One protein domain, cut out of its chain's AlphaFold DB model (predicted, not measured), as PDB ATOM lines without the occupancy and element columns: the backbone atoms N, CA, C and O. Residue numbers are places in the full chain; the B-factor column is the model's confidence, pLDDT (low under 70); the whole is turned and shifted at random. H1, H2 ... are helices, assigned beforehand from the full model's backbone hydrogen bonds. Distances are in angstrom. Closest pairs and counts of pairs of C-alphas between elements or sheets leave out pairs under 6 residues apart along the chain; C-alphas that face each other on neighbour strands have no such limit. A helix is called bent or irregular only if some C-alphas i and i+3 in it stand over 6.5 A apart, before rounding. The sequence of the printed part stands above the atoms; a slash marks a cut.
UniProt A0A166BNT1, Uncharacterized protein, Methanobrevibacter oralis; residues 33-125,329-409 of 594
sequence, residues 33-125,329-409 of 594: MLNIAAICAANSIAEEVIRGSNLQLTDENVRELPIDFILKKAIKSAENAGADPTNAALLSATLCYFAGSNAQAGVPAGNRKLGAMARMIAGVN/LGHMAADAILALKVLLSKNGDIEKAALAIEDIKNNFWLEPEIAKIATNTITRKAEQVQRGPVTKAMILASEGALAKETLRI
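This is residues 33 to 125 and 329 to 409 of the 594 residues of an uncharacterized protein of Methanobrevibacter oralis (UniProt A0A166BNT1). An elongated body of mostly crossed helices has H1 in its middle, with H2, H3 and H4 grouped on one side of it and H5, H6, H7 and the arm H8a on the other. At one end of the long axis lie loops within residues 51 to 65 and 99 to 113, and at the other the arm H8b. The printed part has 174 residues with eight named helices, H1 to H8 in order along the chain, and no named strand; the class is all helix. It is compact, with a radius of gyration of the C-alphas of 16.8 A, and spans 63 by 30 by 25 A.

H1, residues 35 to 50, is the hub, touching five other helices. With H2, residues 66 to 80, it forms a hairpin at a shallow tilt of 28 degrees; the closest C-alphas, Ala 37 and Ala 78, are 4.2 A apart. H3, residues 85 to 98, touches H2 at a steep tilt of 50 degrees, closest at the C-alphas of Ile 75 and Ala 88, 5.0 A. H4, residues 114 to 121, forms a hairpin with H3 at 37 degrees, only just steep, closest at C-alphas 89 and 118, 4.9 A. H5, residues 334 to 345, touches H1 at a shallow tilt of 10 degrees, the same way, closest at C-alphas 39 and 336, 4.9 A. H6, residues 350 to 364, and H7, residues 368 to 385, form a hairpin at a steep tilt of 44 degrees, closest at C-alphas 362 and 368, 5.0 A. H8, residues 389 to 409, was assigned as one helix by its hydrogen bonds but is bent: C-alphas 397 and 400 are 7.2 A apart, and arms H8a, residues 389 to 397, and H8b, residues 400 to 409, stand at 38 degrees. H8a touches H6, closest at C-alphas 354 and 397, 4.3 A. H8b touches H7, closest at C-alphas 373 and 402, 5.3 A, and is apart from H1. Every O i to N i+4 pair is within hydrogen-bond range in H1 to H6, H8a and H8b, and 13 of 14 in H7.

H1 begins at C-alpha 35 (185.678, 165.484, 136.913) and is 22.1 A long; H2 is 21.8 A, H3 19.9 A, H6 21.1 A and H7 26.2 A. H8b ends at C-alpha 409 (181.733, 174.347, 163.722).

The C-alphas of Ala 109 and Ile 409, the two farthest apart, are 63.6 A apart. Residues 126 to 328 are not printed; C-alphas 125 and 329 are 30.6 A apart across this cut. The links H1 to H2 and H3 to H4 are long. Mean pLDDT of the printed part is 96.0, and no printed residue is under 70.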
ATOM      1  N   MET A  33     192.263 162.075 138.040       93.69
ATOM      2  CA  MET A  33     190.829 162.128 137.702       93.69
ATOM      3  C   MET A  33     190.461 163.282 136.745       93.69
ATOM      4  O   MET A  33     191.268 164.183 136.523       93.69
ATOM      5  N   LEU A  34     189.249 163.242 136.160       96.56
ATOM      6  CA  LEU A  34     188.793 164.152 135.085       96.56
ATOM      7  C   LEU A  34     187.425 164.817 135.323       96.56
ATOM      8  O   LEU A  34     186.833 165.381 134.405       96.56
ATOM      9  N   ASN A  35     186.925 164.810 136.551       96.19
ATOM     10  CA  ASN A  35     185.678 165.484 136.913       96.19
ATOM     11  C   ASN A  35     185.710 167.008 136.654       96.19
ATOM     12  O   ASN A  35     184.745 167.552 136.124       96.19
ATOM     13  N   ILE A  36     186.830 167.699 136.926       98.25
ATOM     14  CA  ILE A  36     186.982 169.126 136.573       98.25
ATOM     15  C   ILE A  36     186.884 169.322 135.054       98.25
ATOM     16  O   ILE A  36     186.244 170.266 134.598       98.25
ATOM     17  N   ALA A  37     187.469 168.420 134.262       98.38
ATOM     18  CA  ALA A  37     187.370 168.475 132.807       98.38
ATOM     19  C   ALA A  37     185.922 168.292 132.323       98.38
ATOM     20  O   ALA A  37     185.487 169.035 131.443       98.38
ATOM     21  N   ALA A  38     185.163 167.378 132.938       98.50
ATOM     22  CA  ALA A  38     183.739 167.196 132.658       98.50
ATOM     23  C   ALA A  38     182.922 168.460 132.993       98.50
ATOM     24  O   ALA A  38     182.159 168.930 132.153       98.50
ATOM     25  N   ILE A  39     183.141 169.077 134.161       98.69
ATOM     26  CA  ILE A  39     182.475 170.335 134.556       98.69
ATOM     27  C   ILE A  39     182.823 171.476 133.583       98.69
ATOM     28  O   ILE A  39     181.945 172.231 133.157       98.69
ATOM     29  N   CYS A  40     184.092 171.602 133.182       98.69
ATOM     30  CA  CYS A  40     184.532 172.611 132.214       98.69
ATOM     31  C   CYS A  40     183.902 172.403 130.825       98.69
ATOM     32  O   CYS A  40     183.482 173.373 130.192       98.69
ATOM     33  N   ALA A  41     183.797 171.158 130.351       98.69
ATOM     34  CA  ALA A  41     183.100 170.844 129.106       98.69
ATOM     35  C   ALA A  41     181.595 171.152 129.207       98.69
ATOM     36  O   ALA A  41     181.043 171.791 128.310       98.69
ATOM     37  N   ALA A  42     180.955 170.796 130.325       98.75
ATOM     38  CA  ALA A  42     179.547 171.091 130.593       98.75
ATOM     39  C   ALA A  42     179.264 172.603 130.579       98.75
ATOM     40  O   ALA A  42     178.273 173.036 129.996       98.75
ATOM     41  N   ASN A  43     180.166 173.418 131.141       98.56
ATOM     42  CA  ASN A  43     180.103 174.882 131.061       98.56
ATOM     43  C   ASN A  43     180.031 175.375 129.607       98.56
ATOM     44  O   ASN A  43     179.144 176.163 129.277       98.56
ATOM     45  N   SER A  44     180.943 174.907 128.748       98.50
ATOM     46  CA  SER A  44     180.987 175.303 127.332       98.50
ATOM     47  C   SER A  44     179.745 174.872 126.562       98.50
ATOM     48  O   SER A  44     179.228 175.640 125.756       98.50
ATOM     49  N   ILE A  45     179.252 173.657 126.813       98.75
ATOM     50  CA  ILE A  45     178.052 173.134 126.150       98.75
ATOM     51  C   ILE A  45     176.827 173.943 126.574       98.75
ATOM     52  O   ILE A  45     176.106 174.454 125.720       98.75
ATOM     53  N   ALA A  46     176.628 174.128 127.881       98.25
ATOM     54  CA  ALA A  46     175.511 174.899 128.410       98.25
ATOM     55  C   ALA A  46     175.493 176.334 127.865       98.25
ATOM     56  O   ALA A  46     174.440 176.825 127.471       98.25
ATOM     57  N   GLU A  47     176.648 177.005 127.806       97.81
ATOM     58  CA  GLU A  47     176.744 178.371 127.286       97.81
ATOM     59  C   GLU A  47     176.261 178.480 125.831       97.81
ATOM     60  O   GLU A  47     175.541 179.421 125.492       97.81
ATOM     61  N   GLU A  48     176.614 177.520 124.976       97.62
ATOM     62  CA  GLU A  48     176.209 177.536 123.568       97.62
ATOM     63  C   GLU A  48     174.747 177.131 123.374       97.62
ATOM     64  O   GLU A  48     174.037 177.776 122.602       97.62
ATOM     65  N   VAL A  49     174.266 176.120 124.101       96.50
ATOM     66  CA  VAL A  49     172.861 175.689 124.017       96.50
ATOM     67  C   VAL A  49     171.923 176.795 124.506       96.50
ATOM     68  O   VAL A  49     170.944 177.109 123.834       96.50
ATOM     69  N   ILE A  50     172.251 177.470 125.615       95.94
ATOM     70  CA  ILE A  50     171.450 178.591 126.146       95.94
ATOM     71  C   ILE A  50     171.426 179.782 125.172       95.94
ATOM     72  O   ILE A  50     170.444 180.520 125.117       95.94
ATOM     73  N   ARG A  51     172.478 179.967 124.363       95.12
ATOM     74  CA  ARG A  51     172.514 180.976 123.286       95.12
ATOM     75  C   ARG A  51     171.678 180.601 122.059       95.12
ATOM     76  O   ARG A  51     171.528 181.441 121.173       95.12
ATOM     77  N   GLY A  52     171.138 179.385 122.004       94.50
ATOM     78  CA  GLY A  52     170.326 178.889 120.895       94.50
ATOM     79  C   GLY A  52     171.120 178.184 119.793       94.50
ATOM     80  O   GLY A  52     170.594 178.016 118.693       94.50
ATOM     81  N   SER A  53     172.371 177.776 120.045       95.12
ATOM     82  CA  SER A  53     173.123 176.955 119.087       95.12
ATOM     83  C   SER A  53     172.466 175.581 118.930       95.12
ATOM     84  O   SER A  53     172.147 174.920 119.917       95.12
ATOM     85  N   ASN A  54     172.286 175.135 117.685       94.44
ATOM     86  CA  ASN A  54     171.717 173.819 117.402       94.44
ATOM     87  C   ASN A  54     172.725 172.709 117.742       94.44
ATOM     88  O   ASN A  54     173.867 172.739 117.288       94.44
ATOM     89  N   LEU A  55     172.286 171.729 118.527       95.56
ATOM     90  CA  LEU A  55     173.107 170.612 118.989       95.56
ATOM     91  C   LEU A  55     172.770 169.294 118.260       95.56
ATOM     92  O   LEU A  55     173.374 168.265 118.538       95.56
ATOM     93  N   GLN A  56     171.832 169.310 117.309       96.56
ATOM     94  CA  GLN A  56     171.467 168.127 116.529       96.56
ATOM     95  C   GLN A  56     172.481 167.834 115.421       96.56
ATOM     96  O   GLN A  56     172.932 168.735 114.705       96.56
ATOM     97  N   LEU A  57     172.782 166.551 115.241       94.12
ATOM     98  CA  LEU A  57     173.378 166.036 114.019       94.12
ATOM     99  C   LEU A  57     172.292 165.926 112.949       94.12
ATOM    100  O   LEU A  57     171.220 165.376 113.194       94.12
ATOM    101  N   THR A  58     172.595 166.411 111.749       91.69
ATOM    102  CA  THR A  58     171.719 166.320 110.575       91.69
ATOM    103  C   THR A  58     172.474 165.728 109.390       91.69
ATOM    104  O   THR A  58     173.699 165.569 109.425       91.69
ATOM    105  N   ASP A  59     171.747 165.408 108.324       87.06
ATOM    106  CA  ASP A  59     172.269 164.899 107.054       87.06
ATOM    107  C   ASP A  59     172.595 166.020 106.049       87.06
ATOM    108  O   ASP A  59     172.882 165.758 104.881       87.06
ATOM    109  N   GLU A  60     172.588 167.279 106.501       90.06
ATOM    110  CA  GLU A  60     172.833 168.433 105.642       90.06
ATOM    111  C   GLU A  60     174.166 168.302 104.897       90.06
ATOM    112  O   GLU A  60     175.220 168.052 105.499       90.06
ATOM    113  N   ASN A  61     174.124 168.544 103.584       91.19
ATOM    114  CA  ASN A  61     175.285 168.506 102.697       91.19
ATOM    115  C   ASN A  61     176.158 169.765 102.852       91.19
ATOM    116  O   ASN A  61     176.274 170.602 101.955       91.19
ATOM    117  N   VAL A  62     176.745 169.905 104.036       91.81
ATOM    118  CA  VAL A  62     177.632 170.996 104.440       91.81
ATOM    119  C   VAL A  62     178.908 170.439 105.060       91.81
ATOM    120  O   VAL A  62     178.972 169.288 105.491       91.81
ATOM    121  N   ARG A  63     179.960 171.257 105.106       90.56
ATOM    122  CA  ARG A  63     181.251 170.833 105.660       90.56
ATOM    123  C   ARG A  63     181.235 170.718 107.186       90.56
ATOM    124  O   ARG A  63     181.847 169.800 107.715       90.56
ATOM    125  N   GLU A  64     180.578 171.654 107.860       93.75
ATOM    126  CA  GLU A  64     180.523 171.760 109.321       93.75
ATOM    127  C   GLU A  64     179.073 172.030 109.732       93.75
ATOM    128  O   GLU A  64     178.388 172.828 109.088       93.75
ATOM    129  N   LEU A  65     178.620 171.365 110.790       95.25
ATOM    130  CA  LEU A  65     177.362 171.633 111.473       95.25
ATOM    131  C   LEU A  65     177.600 172.558 112.677       95.25
ATOM    132  O   LEU A  65     178.720 172.650 113.186       95.25
ATOM    133  N   PRO A  66     176.554 173.204 113.219       96.19
ATOM    134  CA  PRO A  66     176.689 173.995 114.443       96.19
ATOM    135  C   PRO A  66     177.273 173.204 115.630       96.19
ATOM    136  O   PRO A  66     178.067 173.749 116.401       96.19
ATOM    137  N   ILE A  67     176.968 171.907 115.743       97.25
ATOM    138  CA  ILE A  67     177.513 171.033 116.791       97.25
ATOM    139  C   ILE A  67     179.038 170.839 116.694       97.25
ATOM    140  O   ILE A  67     179.680 170.691 117.733       97.25
ATOM    141  N   ASP A  68     179.662 170.927 115.509       97.44
ATOM    142  CA  ASP A  68     181.130 170.875 115.378       97.44
ATOM    143  C   ASP A  68     181.799 171.969 116.222       97.44
ATOM    144  O   ASP A  68     182.816 171.744 116.886       97.44
ATOM    145  N   PHE A  69     181.201 173.161 116.247       97.69
ATOM    146  CA  PHE A  69     181.696 174.281 117.037       97.69
ATOM    147  C   PHE A  69     181.500 174.067 118.541       97.69
ATOM    148  O   PHE A  69     182.401 174.382 119.326       97.69
ATOM    149  N   ILE A  70     180.360 173.491 118.942       98.44
ATOM    150  CA  ILE A  70     180.075 173.139 120.340       98.44
ATOM    151  C   ILE A  70     181.085 172.094 120.829       98.44
ATOM    152  O   ILE A  70     181.741 172.312 121.850       98.44
ATOM    153  N   LEU A  71     181.290 171.014 120.068       98.56
ATOM    154  CA  LEU A  71     182.269 169.968 120.379       98.56
ATOM    155  C   LEU A  71     183.681 170.539 120.473       98.56
ATOM    156  O   LEU A  71     184.384 170.269 121.442       98.56
ATOM    157  N   LYS A  72     184.091 171.383 119.521       98.62
ATOM    158  CA  LYS A  72     185.415 172.018 119.543       98.62
ATOM    159  C   LYS A  72     185.642 172.845 120.807       98.62
ATOM    160  O   LYS A  72     186.727 172.779 121.386       98.62
ATOM    161  N   LYS A  73     184.640 173.612 121.251       98.50
ATOM    162  CA  LYS A  73     184.709 174.364 122.512       98.50
ATOM    163  C   LYS A  73     184.774 173.432 123.719       98.50
ATOM    164  O   LYS A  73     185.655 173.607 124.554       98.50
ATOM    165  N   ALA A  74     183.888 172.442 123.794       98.75
ATOM    166  CA  ALA A  74     183.815 171.497 124.905       98.75
ATOM    167  C   ALA A  74     185.111 170.686 125.071       98.75
ATOM    168  O   ALA A  74     185.678 170.646 126.164       98.75
ATOM    169  N   ILE A  75     185.640 170.144 123.967       98.88
ATOM    170  CA  ILE A  75     186.912 169.409 123.931       98.88
ATOM    171  C   ILE A  75     188.033 170.316 124.418       98.88
ATOM    172  O   ILE A  75     188.800 169.933 125.300       98.88
ATOM    173  N   LYS A  76     188.093 171.556 123.915       98.69
ATOM    174  CA  LYS A  76     189.138 172.490 124.326       98.69
ATOM    175  C   LYS A  76     189.075 172.815 125.819       98.69
ATOM    176  O   LYS A  76     190.113 172.940 126.464       98.69
ATOM    177  N   SER A  77     187.875 172.940 126.374       98.50
ATOM    178  CA  SER A  77     187.662 173.170 127.804       98.50
ATOM    179  C   SER A  77     188.120 171.994 128.660       98.50
ATOM    180  O   SER A  77     188.790 172.210 129.670       98.50
ATOM    181  N   ALA A  78     187.824 170.763 128.239       98.50
ATOM    182  CA  ALA A  78     188.315 169.563 128.907       98.50
ATOM    183  C   ALA A  78     189.851 169.450 128.830       98.50
ATOM    184  O   ALA A  78     190.502 169.182 129.840       98.50
ATOM    185  N   GLU A  79     190.455 169.732 127.671       98.31
ATOM    186  CA  GLU A  79     191.917 169.753 127.506       98.31
ATOM    187  C   GLU A  79     192.596 170.831 128.360       98.31
ATOM    188  O   GLU A  79     193.672 170.607 128.914       98.31
ATOM    189  N   ASN A  80     191.979 172.007 128.513       97.56
ATOM    190  CA  ASN A  80     192.507 173.070 129.375       97.56
ATOM    191  C   ASN A  80     192.554 172.645 130.858       97.56
ATOM    192  O   ASN A  80     193.435 173.103 131.596       97.56
ATOM    193  N   ALA A  81     191.649 171.747 131.262       97.19
ATOM    194  CA  ALA A  81     191.640 171.064 132.557       97.19
ATOM    195  C   ALA A  81     192.560 169.824 132.609       97.19
ATOM    196  O   ALA A  81     192.584 169.111 133.608       97.19
ATOM    197  N   GLY A  82     193.326 169.565 131.545       96.50
ATOM    198  CA  GLY A  82     194.331 168.506 131.464       96.50
ATOM    199  C   GLY A  82     193.812 167.126 131.066       96.50
ATOM    200  O   GLY A  82     194.549 166.153 131.210       96.50
ATOM    201  N   ALA A  83     192.587 167.015 130.544       97.88
ATOM    202  CA  ALA A  83     192.180 165.789 129.862       97.88
ATOM    203  C   ALA A  83     193.054 165.570 128.619       97.88
ATOM    204  O   ALA A  83     193.247 166.494 127.827       97.88
ATOM    205  N   ASP A  84     193.564 164.351 128.421       96.88
ATOM    206  CA  ASP A  84     194.140 164.004 127.122       96.88
ATOM    207  C   ASP A  84     193.054 164.053 126.029       96.88
ATOM    208  O   ASP A  84     191.867 163.892 126.345       96.88
ATOM    209  N   PRO A  85     193.431 164.246 124.752       97.81
ATOM    210  CA  PRO A  85     192.463 164.486 123.684       97.81
ATOM    211  C   PRO A  85     191.387 163.400 123.540       97.81
ATOM    212  O   PRO A  85     190.244 163.707 123.204       97.81
ATOM    213  N   THR A  86     191.703 162.132 123.837       97.44
ATOM    214  CA  THR A  86     190.726 161.039 123.715       97.44
ATOM    215  C   THR A  86     189.693 161.095 124.829       97.44
ATOM    216  O   THR A  86     188.495 160.964 124.576       97.44
ATOM    217  N   ASN A  87     190.131 161.351 126.064       98.31
ATOM    218  CA  ASN A  87     189.197 161.540 127.170       98.31
ATOM    219  C   ASN A  87     188.384 162.829 126.987       98.31
ATOM    220  O   ASN A  87     187.184 162.827 127.240       98.31
ATOM    221  N   ALA A  88     188.999 163.910 126.500       98.62
ATOM    222  CA  ALA A  88     188.296 165.154 126.190       98.62
ATOM    223  C   ALA A  88     187.186 164.936 125.148       98.62
ATOM    224  O   ALA A  88     186.075 165.443 125.325       98.62
ATOM    225  N   ALA A  89     187.456 164.141 124.105       98.62
ATOM    226  CA  ALA A  89     186.459 163.734 123.122       98.62
ATOM    227  C   ALA A  89     185.316 162.937 123.769       98.62
ATOM    228  O   ALA A  89     184.156 163.299 123.576       98.62
ATOM    229  N   LEU A  90     185.627 161.905 124.569       98.62
ATOM    230  CA  LEU A  90     184.623 161.067 125.240       98.62
ATOM    231  C   LEU A  90     183.696 161.884 126.143       98.62
ATOM    232  O   LEU A  90     182.474 161.785 126.022       98.62
ATOM    233  N   LEU A  91     184.269 162.711 127.020       98.75
ATOM    234  CA  LEU A  91     183.498 163.546 127.940       98.75
ATOM    235  C   LEU A  91     182.607 164.526 127.171       98.75
ATOM    236  O   LEU A  91     181.423 164.643 127.467       98.75
ATOM    237  N   SER A  92     183.150 165.185 126.144       98.75
ATOM    238  CA  SER A  92     182.411 166.183 125.363       98.75
ATOM    239  C   SER A  92     181.280 165.572 124.539       98.75
ATOM    240  O   SER A  92     180.187 166.133 124.513       98.75
ATOM    241  N   ALA A  93     181.516 164.426 123.892       98.69
ATOM    242  CA  ALA A  93     180.489 163.702 123.144       98.69
ATOM    243  C   ALA A  93     179.360 163.236 124.072       98.69
ATOM    244  O   ALA A  93     178.189 163.471 123.783       98.69
ATOM    245  N   THR A  94     179.715 162.655 125.221       98.75
ATOM    246  CA  THR A  94     178.745 162.198 126.226       98.75
ATOM    247  C   THR A  94     177.919 163.367 126.767       98.75
ATOM    248  O   THR A  94     176.696 163.306 126.791       98.75
ATOM    249  N   LEU A  95     178.559 164.480 127.133       98.81
ATOM    250  CA  LEU A  95     177.858 165.668 127.625       98.81
ATOM    251  C   LEU A  95     176.972 166.318 126.553       98.81
ATOM    252  O   LEU A  95     175.889 166.793 126.883       98.81
ATOM    253  N   CYS A  96     177.383 166.324 125.279       98.75
ATOM    254  CA  CYS A  96     176.525 166.780 124.180       98.75
ATOM    255  C   CYS A  96     175.296 165.875 124.032       98.75
ATOM    256  O   CYS A  96     174.184 166.378 123.904       98.75
ATOM    257  N   TYR A  97     175.476 164.554 124.109       98.69
ATOM    258  CA  TYR A  97     174.363 163.608 124.097       98.69
ATOM    259  C   TYR A  97     173.360 163.910 125.219       98.69
ATOM    260  O   TYR A  97     172.185 164.155 124.957       98.69
ATOM    261  N   PHE A  98     173.831 164.047 126.462       98.44
ATOM    262  CA  PHE A  98     172.964 164.411 127.588       98.44
ATOM    263  C   PHE A  98     172.366 165.824 127.478       98.44
ATOM    264  O   PHE A  98     171.254 166.055 127.952       98.44
ATOM    265  N   ALA A  99     173.036 166.762 126.803       97.88
ATOM    266  CA  ALA A  99     172.471 168.074 126.481       97.88
ATOM    267  C   ALA A  99     171.332 168.019 125.442       97.88
ATOM    268  O   ALA A  99     170.657 169.029 125.244       97.88
ATOM    269  N   GLY A 100     171.114 166.865 124.802       96.38
ATOM    270  CA  GLY A 100     170.007 166.614 123.882       96.38
ATOM    271  C   GLY A 100     170.420 166.298 122.444       96.38
ATOM    272  O   GLY A 100     169.561 166.356 121.572       96.38
ATOM    273  N   SER A 101     171.695 166.006 122.158       97.75
ATOM    274  CA  SER A 101     172.110 165.532 120.824       97.75
ATOM    275  C   SER A 101     171.571 164.140 120.541       97.75
ATOM    276  O   SER A 101     171.571 163.288 121.424       97.75
ATOM    277  N   ASN A 102     171.273 163.858 119.281       95.62
ATOM    278  CA  ASN A 102     171.302 162.497 118.764       95.62
ATOM    279  C   ASN A 102     172.751 161.984 118.619       95.62
ATOM    280  O   ASN A 102     173.681 162.753 118.379       95.62
ATOM    281  N   ALA A 103     172.968 160.670 118.730       95.69
ATOM    282  CA  ALA A 103     174.309 160.088 118.594       95.69
ATOM    283  C   ALA A 103     174.786 159.965 117.138       95.69
ATOM    284  O   ALA A 103     175.994 159.931 116.880       95.69
ATOM    285  N   GLN A 104     173.854 159.906 116.184       93.19
ATOM    286  CA  GLN A 104     174.145 159.785 114.759       93.19
ATOM    287  C   GLN A 104     173.037 160.380 113.885       93.19
ATOM    288  O   GLN A 104     171.877 160.450 114.292       93.19
ATOM    289  N   ALA A 105     173.409 160.796 112.676       90.94
ATOM    290  CA  ALA A 105     172.490 161.173 111.608       90.94
ATOM    291  C   ALA A 105     173.143 160.975 110.239       90.94
ATOM    292  O   ALA A 105     174.356 161.141 110.087       90.94
ATOM    293  N   GLY A 106     172.326 160.723 109.220       80.50
ATOM    294  CA  GLY A 106     172.750 160.819 107.829       80.50
ATOM    295  C   GLY A 106     172.442 159.608 106.970       80.50
ATOM    296  O   GLY A 106     172.075 158.540 107.443       80.50
ATOM    297  N   VAL A 107     172.646 159.807 105.673       76.25
ATOM    298  CA  VAL A 107     172.616 158.777 104.628       76.25
ATOM    299  C   VAL A 107     174.047 158.279 104.347       76.25
ATOM    300  O   VAL A 107     175.005 158.897 104.824       76.25
ATOM    301  N   PRO A 108     174.260 157.194 103.571       72.12
ATOM    302  CA  PRO A 108     175.583 156.574 103.418       72.12
ATOM    303  C   PRO A 108     176.728 157.538 103.061       72.12
ATOM    304  O   PRO A 108     177.841 157.393 103.566       72.12
ATOM    305  N   ALA A 109     176.463 158.555 102.236       76.94
ATOM    306  CA  ALA A 109     177.387 159.657 101.993       76.94
ATOM    307  C   ALA A 109     177.001 160.868 102.856       76.94
ATOM    308  O   ALA A 109     175.951 161.464 102.644       76.94
ATOM    309  N   GLY A 110     177.868 161.249 103.798       77.56
ATOM    310  CA  GLY A 110     177.606 162.358 104.726       77.56
ATOM    311  C   GLY A 110     177.109 161.929 106.108       77.56
ATOM    312  O   GLY A 110     176.754 162.791 106.904       77.56
ATOM    313  N   ASN A 111     177.120 160.627 106.414       85.94
ATOM    314  CA  ASN A 111     176.822 160.115 107.749       85.94
ATOM    315  C   ASN A 111     177.765 160.706 108.809       85.94
ATOM    316  O   ASN A 111     178.993 160.674 108.669       85.94
ATOM    317  N   ARG A 112     177.172 161.220 109.885       91.88
ATOM    318  CA  ARG A 112     177.845 161.828 111.026       91.88
ATOM    319  C   ARG A 112     177.516 161.056 112.295       91.88
ATOM    320  O   ARG A 112     176.359 160.780 112.591       91.88
ATOM    321  N   LYS A 113     178.556 160.774 113.076       94.81
ATOM    322  CA  LYS A 113     178.468 160.130 114.390       94.81
ATOM    323  C   LYS A 113     179.154 161.004 115.414       94.81
ATOM    324  O   LYS A 113     180.293 161.425 115.194       94.81
ATOM    325  N   LEU A 114     178.483 161.237 116.534       96.88
ATOM    326  CA  LEU A 114     178.927 162.160 117.571       96.88
ATOM    327  C   LEU A 114     180.326 161.796 118.088       96.88
ATOM    328  O   LEU A 114     181.205 162.657 118.157       96.88
ATOM    329  N   GLY A 115     180.565 160.506 118.350       96.69
ATOM    330  CA  GLY A 115     181.873 160.008 118.785       96.69
ATOM    331  C   GLY A 115     182.974 160.202 117.739       96.69
ATOM    332  O   GLY A 115     184.054 160.702 118.057       96.69
ATOM    333  N   ALA A 116     182.691 159.897 116.467       96.06
ATOM    334  CA  ALA A 116     183.650 160.083 115.377       96.06
ATOM    335  C   ALA A 116     184.015 161.562 115.185       96.06
ATOM    336  O   ALA A 116     185.192 161.887 115.022       96.06
ATOM    337  N   MET A 117     183.024 162.456 115.218       97.44
ATOM    338  CA  MET A 117     183.240 163.898 115.103       97.44
ATOM    339  C   MET A 117     184.083 164.424 116.261       97.44
ATOM    340  O   MET A 117     185.097 165.077 116.019       97.44
ATOM    341  N   ALA A 118     183.729 164.075 117.502       98.31
ATOM    342  CA  ALA A 118     184.491 164.470 118.682       98.31
ATOM    343  C   ALA A 118     185.955 164.009 118.589       98.31
ATOM    344  O   ALA A 118     186.871 164.810 118.775       98.31
ATOM    345  N   ARG A 119     186.183 162.746 118.209       97.88
ATOM    346  CA  ARG A 119     187.520 162.179 117.992       97.88
ATOM    347  C   ARG A 119     188.311 162.952 116.933       97.88
ATOM    348  O   ARG A 119     189.476 163.283 117.150       97.88
ATOM    349  N   MET A 120     187.702 163.216 115.776       97.69
ATOM    350  CA  MET A 120     188.361 163.920 114.670       97.69
ATOM    351  C   MET A 120     188.712 165.363 115.048       97.69
ATOM    352  O   MET A 120     189.819 165.808 114.756       97.69
ATOM    353  N   ILE A 121     187.813 166.063 115.744       98.31
ATOM    354  CA  ILE A 121     188.045 167.423 116.249       98.31
ATOM    355  C   ILE A 121     189.186 167.441 117.276       98.31
ATOM    356  O   ILE A 121     190.021 168.343 117.237       98.31
ATOM    357  N   ALA A 122     189.260 166.431 118.146       98.25
ATOM    358  CA  ALA A 122     190.340 166.264 119.119       98.25
ATOM    359  C   ALA A 122     191.674 165.793 118.498       98.25
ATOM    360  O   ALA A 122     192.686 165.712 119.189       98.25
ATOM    361  N   GLY A 123     191.710 165.459 117.201       97.69
ATOM    362  CA  GLY A 123     192.918 164.956 116.537       97.69
ATOM    363  C   GLY A 123     193.329 163.547 116.980       97.69
ATOM    364  O   GLY A 123     194.511 163.207 116.960       97.69
ATOM    365  N   VAL A 124     192.363 162.725 117.392       96.56
ATOM    366  CA  VAL A 124     192.595 161.390 117.955       96.56
ATOM    367  C   VAL A 124     192.486 160.304 116.879       96.56
ATOM    368  O   VAL A 124     191.605 160.307 116.013       96.56
ATOM    369  N   ASN A 125     193.379 159.316 116.937       94.94
ATOM    370  CA  ASN A 125     193.322 158.155 116.051       94.94
ATOM    371  C   ASN A 125     192.191 157.206 116.448       94.94
ATOM    372  O   ASN A 125     191.909 157.003 117.627       94.94
ATOM    373  N   LEU A 329     186.739 163.726 145.888       92.44
ATOM    374  CA  LEU A 329     186.306 164.849 145.047       92.44
ATOM    375  C   LEU A 329     186.650 164.652 143.568       92.44
ATOM    376  O   LEU A 329     185.943 165.160 142.705       92.44
ATOM    377  N   GLY A 330     187.705 163.892 143.260       90.12
ATOM    378  CA  GLY A 330     188.079 163.538 141.888       90.12
ATOM    379  C   GLY A 330     187.042 162.696 141.136       90.12
ATOM    380  O   GLY A 330     187.002 162.726 139.912       90.12
ATOM    381  N   HIS A 331     186.173 161.974 141.834       92.00
ATOM    382  CA  HIS A 331     185.163 161.097 141.235       92.00
ATOM    383  C   HIS A 331     183.821 161.786 140.979       92.00
ATOM    384  O   HIS A 331     182.955 161.190 140.355       92.00
ATOM    385  N   MET A 332     183.642 163.044 141.396       93.50
ATOM    386  CA  MET A 332     182.369 163.770 141.289       93.50
ATOM    387  C   MET A 332     182.025 164.213 139.853       93.50
ATOM    388  O   MET A 332     181.964 165.408 139.568       93.50
ATOM    389  N   ALA A 333     181.844 163.269 138.925       95.81
ATOM    390  CA  ALA A 333     181.513 163.567 137.530       95.81
ATOM    391  C   ALA A 333     179.998 163.604 137.260       95.81
ATOM    392  O   ALA A 333     179.585 164.324 136.349       95.81
ATOM    393  N   ALA A 334     179.168 162.918 138.062       96.50
ATOM    394  CA  ALA A 334     177.701 162.987 137.962       96.50
ATOM    395  C   ALA A 334     177.178 164.424 138.008       96.50
ATOM    396  O   ALA A 334     176.295 164.809 137.244       96.50
ATOM    397  N   ASP A 335     177.788 165.244 138.862       96.19
ATOM    398  CA  ASP A 335     177.445 166.647 139.051       96.19
ATOM    399  C   ASP A 335     177.504 167.467 137.753       96.19
ATOM    400  O   ASP A 335     176.700 168.381 137.575       96.19
ATOM    401  N   ALA A 336     178.397 167.121 136.816       98.00
ATOM    402  CA  ALA A 336     178.463 167.784 135.515       98.00
ATOM    403  C   ALA A 336     177.197 167.528 134.681       98.00
ATOM    404  O   ALA A 336     176.688 168.451 134.045       98.00
ATOM    405  N   ILE A 337     176.672 166.298 134.712       98.06
ATOM    406  CA  ILE A 337     175.432 165.916 134.027       98.06
ATOM    407  C   ILE A 337     174.235 166.532 134.737       98.06
ATOM    408  O   ILE A 337     173.452 167.233 134.103       98.06
ATOM    409  N   LEU A 338     174.118 166.335 136.052       97.25
ATOM    410  CA  LEU A 338     172.978 166.815 136.835       97.25
ATOM    411  C   LEU A 338     172.813 168.331 136.707       97.25
ATOM    412  O   LEU A 338     171.732 168.812 136.371       97.25
ATOM    413  N   ALA A 339     173.896 169.089 136.886       97.81
ATOM    414  CA  ALA A 339     173.842 170.538 136.769       97.81
ATOM    415  C   ALA A 339     173.553 170.999 135.331       97.81
ATOM    416  O   ALA A 339     172.782 171.941 135.148       97.81
ATOM    417  N   LEU A 340     174.108 170.333 134.310       98.38
ATOM    418  CA  LEU A 340     173.797 170.615 132.903       98.38
ATOM    419  C   LEU A 340     172.312 170.377 132.602       98.38
ATOM    420  O   LEU A 340     171.638 171.280 132.109       98.38
ATOM    421  N   LYS A 341     171.783 169.197 132.939       97.31
ATOM    422  CA  LYS A 341     170.385 168.810 132.691       97.31
ATOM    423  C   LYS A 341     169.411 169.733 133.409       97.31
ATOM    424  O   LYS A 341     168.491 170.264 132.786       97.31
ATOM    425  N   VAL A 342     169.644 169.985 134.696       96.88
ATOM    426  CA  VAL A 342     168.823 170.906 135.486       96.88
ATOM    427  C   VAL A 342     168.842 172.297 134.856       96.88
ATOM    428  O   VAL A 342     167.777 172.857 134.600       96.88
ATOM    429  N   LEU A 343     170.015 172.840 134.534       96.88
ATOM    430  CA  LEU A 343     170.136 174.172 133.945       96.88
ATOM    431  C   LEU A 343     169.396 174.293 132.603       96.88
ATOM    432  O   LEU A 343     168.671 175.269 132.392       96.88
ATOM    433  N   LEU A 344     169.529 173.299 131.722       95.88
ATOM    434  CA  LEU A 344     168.814 173.265 130.443       95.88
ATOM    435  C   LEU A 344     167.296 173.149 130.648       95.88
ATOM    436  O   LEU A 344     166.546 173.908 130.036       95.88
ATOM    437  N   SER A 345     166.835 172.311 131.585       95.00
ATOM    438  CA  SER A 345     165.406 172.179 131.926       95.00
ATOM    439  C   SER A 345     164.783 173.479 132.458       95.00
ATOM    440  O   SER A 345     163.567 173.669 132.395       95.00
ATOM    441  N   LYS A 346     165.607 174.391 132.991       95.81
ATOM    442  CA  LYS A 346     165.189 175.712 133.482       95.81
ATOM    443  C   LYS A 346     165.478 176.836 132.484       95.81
ATOM    444  O   LYS A 346     165.451 178.000 132.875       95.81
ATOM    445  N   ASN A 347     165.722 176.521 131.209       94.38
ATOM    446  CA  ASN A 347     166.019 177.496 130.153       94.38
ATOM    447  C   ASN A 347     167.203 178.426 130.498       94.38
ATOM    448  O   ASN A 347     167.188 179.611 130.168       94.38
ATOM    449  N   GLY A 348     168.211 177.910 131.209       95.75
ATOM    450  CA  GLY A 348     169.384 178.685 131.626       95.75
ATOM    451  C   GLY A 348     169.183 179.584 132.854       95.75
ATOM    452  O   GLY A 348     170.076 180.369 133.173       95.75
ATOM    453  N   ASP A 349     168.049 179.485 133.557       97.94
ATOM    454  CA  ASP A 349     167.787 180.209 134.808       97.94
ATOM    455  C   ASP A 349     168.648 179.644 135.955       97.94
ATOM    456  O   ASP A 349     168.351 178.591 136.524       97.94
ATOM    457  N   ILE A 350     169.739 180.350 136.272       98.12
ATOM    458  CA  ILE A 350     170.753 179.930 137.254       98.12
ATOM    459  C   ILE A 350     170.162 179.775 138.661       98.12
ATOM    460  O   ILE A 350     170.526 178.832 139.357       98.12
ATOM    461  N   GLU A 351     169.254 180.660 139.076       97.81
ATOM    462  CA  GLU A 351     168.664 180.642 140.422       97.81
ATOM    463  C   GLU A 351     167.774 179.408 140.603       97.81
ATOM    464  O   GLU A 351     167.910 178.653 141.566       97.81
ATOM    465  N   LYS A 352     166.900 179.131 139.625       97.75
ATOM    466  CA  LYS A 352     166.060 177.923 139.655       97.75
ATOM    467  C   LYS A 352     166.880 176.648 139.531       97.75
ATOM    468  O   LYS A 352     166.523 175.640 140.139       97.75
ATOM    469  N   ALA A 353     167.945 176.679 138.732       97.56
ATOM    470  CA  ALA A 353     168.846 175.548 138.606       97.56
ATOM    471  C   ALA A 353     169.570 175.266 139.928       97.56
ATOM    472  O   ALA A 353     169.638 174.117 140.348       97.56
ATOM    473  N   ALA A 354     170.041 176.310 140.614       98.31
ATOM    474  CA  ALA A 354     170.693 176.183 141.908       98.31
ATOM    475  C   ALA A 354     169.773 175.547 142.962       98.31
ATOM    476  O   ALA A 354     170.189 174.606 143.631       98.31
ATOM    477  N   LEU A 355     168.509 175.979 143.046       97.50
ATOM    478  CA  LEU A 355     167.526 175.385 143.963       97.50
ATOM    479  C   LEU A 355     167.278 173.895 143.685       97.50
ATOM    480  O   LEU A 355     167.170 173.101 144.613       97.50
ATOM    481  N   ALA A 356     167.208 173.498 142.413       97.06
ATOM    482  CA  ALA A 356     167.026 172.094 142.049       97.06
ATOM    483  C   ALA A 356     168.283 171.245 142.330       97.06
ATOM    484  O   ALA A 356     168.162 170.116 142.792       97.06
ATOM    485  N   ILE A 357     169.489 171.785 142.113       97.81
ATOM    486  CA  ILE A 357     170.746 171.114 142.491       97.81
ATOM    487  C   ILE A 357     170.831 170.947 144.016       97.81
ATOM    488  O   ILE A 357     171.258 169.899 144.497       97.81
ATOM    489  N   GLU A 358     170.414 171.960 144.779       97.25
ATOM    490  CA  GLU A 358     170.349 171.883 146.240       97.25
ATOM    491  C   GLU A 358     169.385 170.779 146.699       97.25
ATOM    492  O   GLU A 358     169.754 169.963 147.544       97.25
ATOM    493  N   ASP A 359     168.186 170.710 146.115       96.31
ATOM    494  CA  ASP A 359     167.193 169.675 146.425       96.31
ATOM    495  C   ASP A 359     167.702 168.262 146.096       96.31
ATOM    496  O   ASP A 359     167.584 167.351 146.915       96.31
ATOM    497  N   ILE A 360     168.386 168.094 144.959       94.94
ATOM    498  CA  ILE A 360     169.069 166.838 144.621       94.94
ATOM    499  C   ILE A 360     170.042 166.443 145.738       94.94
ATOM    500  O   ILE A 360     169.981 165.327 146.254       94.94
ATOM    501  N   LYS A 361     170.914 167.358 146.173       95.31
ATOM    502  CA  LYS A 361     171.885 167.054 147.236       95.31
ATOM    503  C   LYS A 361     171.215 166.742 148.581       95.31
ATOM    504  O   LYS A 361     171.749 165.935 149.336       95.31
ATOM    505  N   ASN A 362     170.047 167.323 148.860       94.75
ATOM    506  CA  ASN A 362     169.268 167.072 150.077       94.75
ATOM    507  C   ASN A 362     168.665 165.669 150.155       94.75
ATOM    508  O   ASN A 362     168.565 165.115 151.248       94.75
ATOM    509  N   ASN A 363     168.259 165.110 149.017       91.56
ATOM    510  CA  ASN A 363     167.412 163.917 149.003       91.56
ATOM    511  C   ASN A 363     168.177 162.613 148.763       91.56
ATOM    512  O   ASN A 363     167.660 161.540 149.062       91.56
ATOM    513  N   PHE A 364     169.398 162.698 148.236       90.31
ATOM    514  CA  PHE A 364     170.070 161.540 147.652       90.31
ATOM    515  C   PHE A 364     171.405 161.158 148.294       90.31
ATOM    516  O   PHE A 364     171.988 160.182 147.844       90.31
ATOM    517  N   TRP A 365     171.883 161.874 149.318       93.12
ATOM    518  CA  TRP A 365     173.138 161.585 150.032       93.12
ATOM    519  C   TRP A 365     172.890 161.276 151.510       93.12
ATOM    520  O   TRP A 365     171.963 161.821 152.109       93.12
ATOM    521  N   LEU A 366     173.750 160.448 152.115       93.88
ATOM    522  CA  LEU A 366     173.725 160.185 153.562       93.88
ATOM    523  C   LEU A 366     174.049 161.440 154.381       93.88
ATOM    524  O   LEU A 366     173.420 161.690 155.408       93.88
ATOM    525  N   GLU A 367     174.992 162.252 153.896       94.12
ATOM    526  CA  GLU A 367     175.376 163.534 154.489       94.12
ATOM    527  C   GLU A 367     175.140 164.702 153.510       94.12
ATOM    528  O   GLU A 367     176.093 165.221 152.916       94.12
ATOM    529  N   PRO A 368     173.892 165.178 153.342       94.81
ATOM    530  CA  PRO A 368     173.571 166.236 152.382       94.81
ATOM    531  C   PRO A 368     174.408 167.508 152.513       94.81
ATOM    532  O   PRO A 368     174.846 168.104 151.525       94.81
ATOM    533  N   GLU A 369     174.654 167.927 153.752       95.06
ATOM    534  CA  GLU A 369     175.384 169.155 154.056       95.06
ATOM    535  C   GLU A 369     176.840 169.046 153.601       95.06
ATOM    536  O   GLU A 369     177.360 169.968 152.970       95.06
ATOM    537  N   ILE A 370     177.470 167.893 153.833       95.12
ATOM    538  CA  ILE A 370     178.842 167.632 153.404       95.12
ATOM    539  C   ILE A 370     178.906 167.439 151.883       95.12
ATOM    540  O   ILE A 370     179.804 167.988 151.246       95.12
ATOM    541  N   ALA A 371     177.927 166.764 151.272       95.56
ATOM    542  CA  ALA A 371     177.843 166.606 149.818       95.56
ATOM    543  C   ALA A 371     177.752 167.962 149.089       95.56
ATOM    544  O   ALA A 371     178.413 168.178 148.065       95.56
ATOM    545  N   LYS A 372     176.999 168.927 149.636       97.19
ATOM    546  CA  LYS A 372     176.974 170.309 149.122       97.19
ATOM    547  C   LYS A 372     178.335 170.988 149.268       97.19
ATOM    548  O   LYS A 372     178.796 171.617 148.320       97.19
ATOM    549  N   ILE A 373     179.026 170.830 150.393       97.25
ATOM    550  CA  ILE A 373     180.362 171.422 150.595       97.25
ATOM    551  C   ILE A 373     181.404 170.819 149.643       97.25
ATOM    552  O   ILE A 373     182.218 171.552 149.072       97.25
ATOM    553  N   ALA A 374     181.350 169.508 149.414       96.50
ATOM    554  CA  ALA A 374     182.164 168.816 148.422       96.50
ATOM    555  C   ALA A 374     181.919 169.386 147.014       96.50
ATOM    556  O   ALA A 374     182.866 169.785 146.328       96.50
ATOM    557  N   THR A 375     180.642 169.542 146.643       96.88
ATOM    558  CA  THR A 375     180.203 170.179 145.389       96.88
ATOM    559  C   THR A 375     180.763 171.601 145.267       96.88
ATOM    560  O   THR A 375     181.343 171.952 144.238       96.88
ATOM    561  N   ASN A 376     180.669 172.420 146.320       97.69
ATOM    562  CA  ASN A 376     181.205 173.784 146.330       97.69
ATOM    563  C   ASN A 376     182.720 173.796 146.087       97.69
ATOM    564  O   ASN A 376     183.213 174.508 145.211       97.69
ATOM    565  N   THR A 377     183.446 172.962 146.833       97.50
ATOM    566  CA  THR A 377     184.909 172.871 146.807       97.50
ATOM    567  C   THR A 377     185.410 172.552 145.403       97.50
ATOM    568  O   THR A 377     186.238 173.285 144.849       97.50
ATOM    569  N   ILE A 378     184.874 171.492 144.794       96.81
ATOM    570  CA  ILE A 378     185.323 171.055 143.475       96.81
ATOM    571  C   ILE A 378     184.895 172.022 142.368       96.81
ATOM    572  O   ILE A 378     185.670 172.293 141.450       96.81
ATOM    573  N   THR A 379     183.716 172.632 142.494       97.38
ATOM    574  CA  THR A 379     183.213 173.606 141.518       97.38
ATOM    575  C   THR A 379     184.015 174.898 141.544       97.38
ATOM    576  O   THR A 379     184.386 175.417 140.492       97.38
ATOM    577  N   ARG A 380     184.352 175.412 142.732       97.44
ATOM    578  CA  ARG A 380     185.226 176.585 142.867       97.44
ATOM    579  C   ARG A 380     186.615 176.316 142.301       97.44
ATOM    580  O   ARG A 380     187.206 177.213 141.703       97.44
ATOM    581  N   LYS A 381     187.134 175.093 142.456       96.94
ATOM    582  CA  LYS A 381     188.387 174.683 141.812       96.94
ATOM    583  C   LYS A 381     188.233 174.615 140.286       96.94
ATOM    584  O   LYS A 381     189.094 175.134 139.580       96.94
ATOM    585  N   ALA A 382     187.119 174.097 139.769       97.38
ATOM    586  CA  ALA A 382     186.819 174.113 138.335       97.38
ATOM    587  C   ALA A 382     186.701 175.542 137.764       97.38
ATOM    588  O   ALA A 382     187.229 175.810 136.687       97.38
ATOM    589  N   GLU A 383     186.125 176.496 138.504       96.19
ATOM    590  CA  GLU A 383     186.052 177.912 138.099       96.19
ATOM    591  C   GLU A 383     187.415 178.599 137.939       96.19
ATOM    592  O   GLU A 383     187.509 179.616 137.244       96.19
ATOM    593  N   GLN A 384     188.469 178.078 138.576       95.56
ATOM    594  CA  GLN A 384     189.836 178.567 138.368       95.56
ATOM    595  C   GLN A 384     190.372 178.164 136.988       95.56
ATOM    596  O   GLN A 384     191.221 178.866 136.441       95.56
ATOM    597  N   VAL A 385     189.858 177.071 136.412       96.75
ATOM    598  CA  VAL A 385     190.192 176.610 135.060       96.75
ATOM    599  C   VAL A 385     189.268 177.257 134.034       96.75
ATOM    600  O   VAL A 385     189.738 177.922 133.111       96.75
ATOM    601  N   GLN A 386     187.953 177.085 134.194       96.00
ATOM    602  CA  GLN A 386     186.961 177.678 133.308       96.00
ATOM    603  C   GLN A 386     185.633 177.926 134.025       96.00
ATOM    604  O   GLN A 386     184.970 177.006 134.501       96.00
ATOM    605  N   ARG A 387     185.205 179.188 134.023       97.00
ATOM    606  CA  ARG A 387     183.899 179.608 134.539       97.00
ATOM    607  C   ARG A 387     182.819 179.427 133.483       97.00
ATOM    608  O   ARG A 387     183.083 179.600 132.297       97.00
ATOM    609  N   GLY A 388     181.592 179.186 133.921       97.69
ATOM    610  CA  GLY A 388     180.434 179.137 133.041       97.69
ATOM    611  C   GLY A 388     179.133 179.010 133.828       97.69
ATOM    612  O   GLY A 388     179.123 179.191 135.048       97.69
ATOM    613  N   PRO A 389     178.006 178.779 133.146       98.25
ATOM    614  CA  PRO A 389     176.704 178.768 133.801       98.25
ATOM    615  C   PRO A 389     176.501 177.539 134.706       98.25
ATOM    616  O   PRO A 389     175.833 177.668 135.730       98.25
ATOM    617  N   VAL A 390     177.133 176.397 134.403       98.50
ATOM    618  CA  VAL A 390     177.088 175.189 135.248       98.50
ATOM    619  C   VAL A 390     177.782 175.445 136.585       98.50
ATOM    620  O   VAL A 390     177.173 175.259 137.638       98.50
ATOM    621  N   THR A 391     179.015 175.970 136.572       98.50
ATOM    622  CA  THR A 391     179.736 176.256 137.825       98.50
ATOM    623  C   THR A 391     179.041 177.320 138.673       98.50
ATOM    624  O   THR A 391     179.004 177.197 139.896       98.50
ATOM    625  N   LYS A 392     178.435 178.335 138.044       98.56
ATOM    626  CA  LYS A 392     177.650 179.358 138.754       98.56
ATOM    627  C   LYS A 392     176.462 178.756 139.501       98.56
ATOM    628  O   LYS A 392     176.283 179.069 140.675       98.56
ATOM    629  N   ALA A 393     175.681 177.898 138.843       98.44
ATOM    630  CA  ALA A 393     174.522 177.256 139.463       98.44
ATOM    631  C   ALA A 393     174.939 176.348 140.630       98.44
ATOM    632  O   ALA A 393     174.364 176.428 141.711       98.44
ATOM    633  N   MET A 394     175.990 175.547 140.446       98.56
ATOM    634  CA  MET A 394     176.501 174.645 141.482       98.56
ATOM    635  C   MET A 394     177.077 175.384 142.700       98.56
ATOM    636  O   MET A 394     176.832 174.973 143.834       98.56
ATOM    637  N   ILE A 395     177.821 176.482 142.503       98.62
ATOM    638  CA  ILE A 395     178.316 177.311 143.618       98.62
ATOM    639  C   ILE A 395     177.140 177.916 144.374       98.62
ATOM    640  O   ILE A 395     177.092 177.818 145.596       98.62
ATOM    641  N   LEU A 396     176.169 178.489 143.661       98.56
ATOM    642  CA  LEU A 396     174.996 179.095 144.282       98.56
ATOM    643  C   LEU A 396     174.179 178.077 145.097       98.56
ATOM    644  O   LEU A 396     173.783 178.387 146.216       98.56
ATOM    645  N   ALA A 397     174.021 176.851 144.589       98.25
ATOM    646  CA  ALA A 397     173.322 175.755 145.268       98.25
ATOM    647  C   ALA A 397     173.998 175.289 146.569       98.25
ATOM    648  O   ALA A 397     173.373 174.661 147.418       98.25
ATOM    649  N   SER A 398     175.302 175.535 146.713       98.06
ATOM    650  CA  SER A 398     176.125 174.915 147.755       98.06
ATOM    651  C   SER A 398     176.749 175.901 148.742       98.06
ATOM    652  O   SER A 398     177.137 175.508 149.843       98.06
ATOM    653  N   GLU A 399     176.827 177.187 148.391       97.12
ATOM    654  CA  GLU A 399     177.470 178.220 149.210       97.12
ATOM    655  C   GLU A 399     176.812 178.370 150.586       97.12
ATOM    656  O   GLU A 399     177.499 178.528 151.598       97.12
ATOM    657  N   GLY A 400     175.478 178.277 150.637       97.12
ATOM    658  CA  GLY A 400     174.723 178.364 151.885       97.12
ATOM    659  C   GLY A 400     175.103 177.265 152.878       97.12
ATOM    660  O   GLY A 400     175.296 177.548 154.061       97.12
ATOM    661  N   ALA A 401     175.282 176.030 152.394       97.19
ATOM    662  CA  ALA A 401     175.709 174.899 153.217       97.19
ATOM    663  C   ALA A 401     177.131 175.102 153.755       97.19
ATOM    664  O   ALA A 401     177.356 174.958 154.958       97.19
ATOM    665  N   LEU A 402     178.065 175.537 152.898       97.12
ATOM    666  CA  LEU A 402     179.432 175.857 153.309       97.12
ATOM    667  C   LEU A 402     179.465 176.931 154.402       97.12
ATOM    668  O   LEU A 402     180.122 176.749 155.431       97.12
ATOM    669  N   ALA A 403     178.749 178.038 154.202       96.88
ATOM    670  CA  ALA A 403     178.717 179.140 155.156       96.88
ATOM    671  C   ALA A 403     178.081 178.727 156.494       96.88
ATOM    672  O   ALA A 403     178.638 179.012 157.559       96.88
ATOM    673  N   LYS A 404     176.937 178.032 156.445       97.75
ATOM    674  CA  LYS A 404     176.201 177.556 157.626       97.75
ATOM    675  C   LYS A 404     177.052 176.607 158.465       97.75
ATOM    676  O   LYS A 404     177.162 176.806 159.674       97.75
ATOM    677  N   GLU A 405     177.667 175.613 157.831       97.75
ATOM    678  CA  GLU A 405     178.380 174.560 158.550       97.75
ATOM    679  C   GLU A 405     179.721 175.042 159.102       97.75
ATOM    680  O   GLU A 405     180.039 174.804 160.268       97.75
ATOM    681  N   THR A 406     180.456 175.853 158.332       97.62
ATOM    682  CA  THR A 406     181.681 176.500 158.827       97.62
ATOM    683  C   THR A 406     181.377 177.380 160.045       97.62
ATOM    684  O   THR A 406     182.116 177.357 161.028       97.62
ATOM    685  N   LEU A 407     180.266 178.131 160.028       97.81
ATOM    686  CA  LEU A 407     179.842 178.944 161.170       97.81
ATOM    687  C   LEU A 407     179.450 178.088 162.383       97.81
ATOM    688  O   LEU A 407     179.796 178.455 163.509       97.81
ATOM    689  N   ARG A 408     178.730 176.977 162.174       98.00
ATOM    690  CA  ARG A 408     178.329 176.044 163.241       98.00
ATOM    691  C   ARG A 408     179.559 175.489 163.956       98.00
ATOM    692  O   ARG A 408     179.671 175.641 165.172       98.00
ATOM    693  N   ILE A 409     180.499 174.933 163.192       98.44
ATOM    694  CA  ILE A 409     181.733 174.347 163.722       98.44
ATOM    695  C   ILE A 409     182.593 175.421 164.397       98.44
ATOM    696  O   ILE A 409     183.107 175.199 165.493       98.44
TER     697      ILE A 409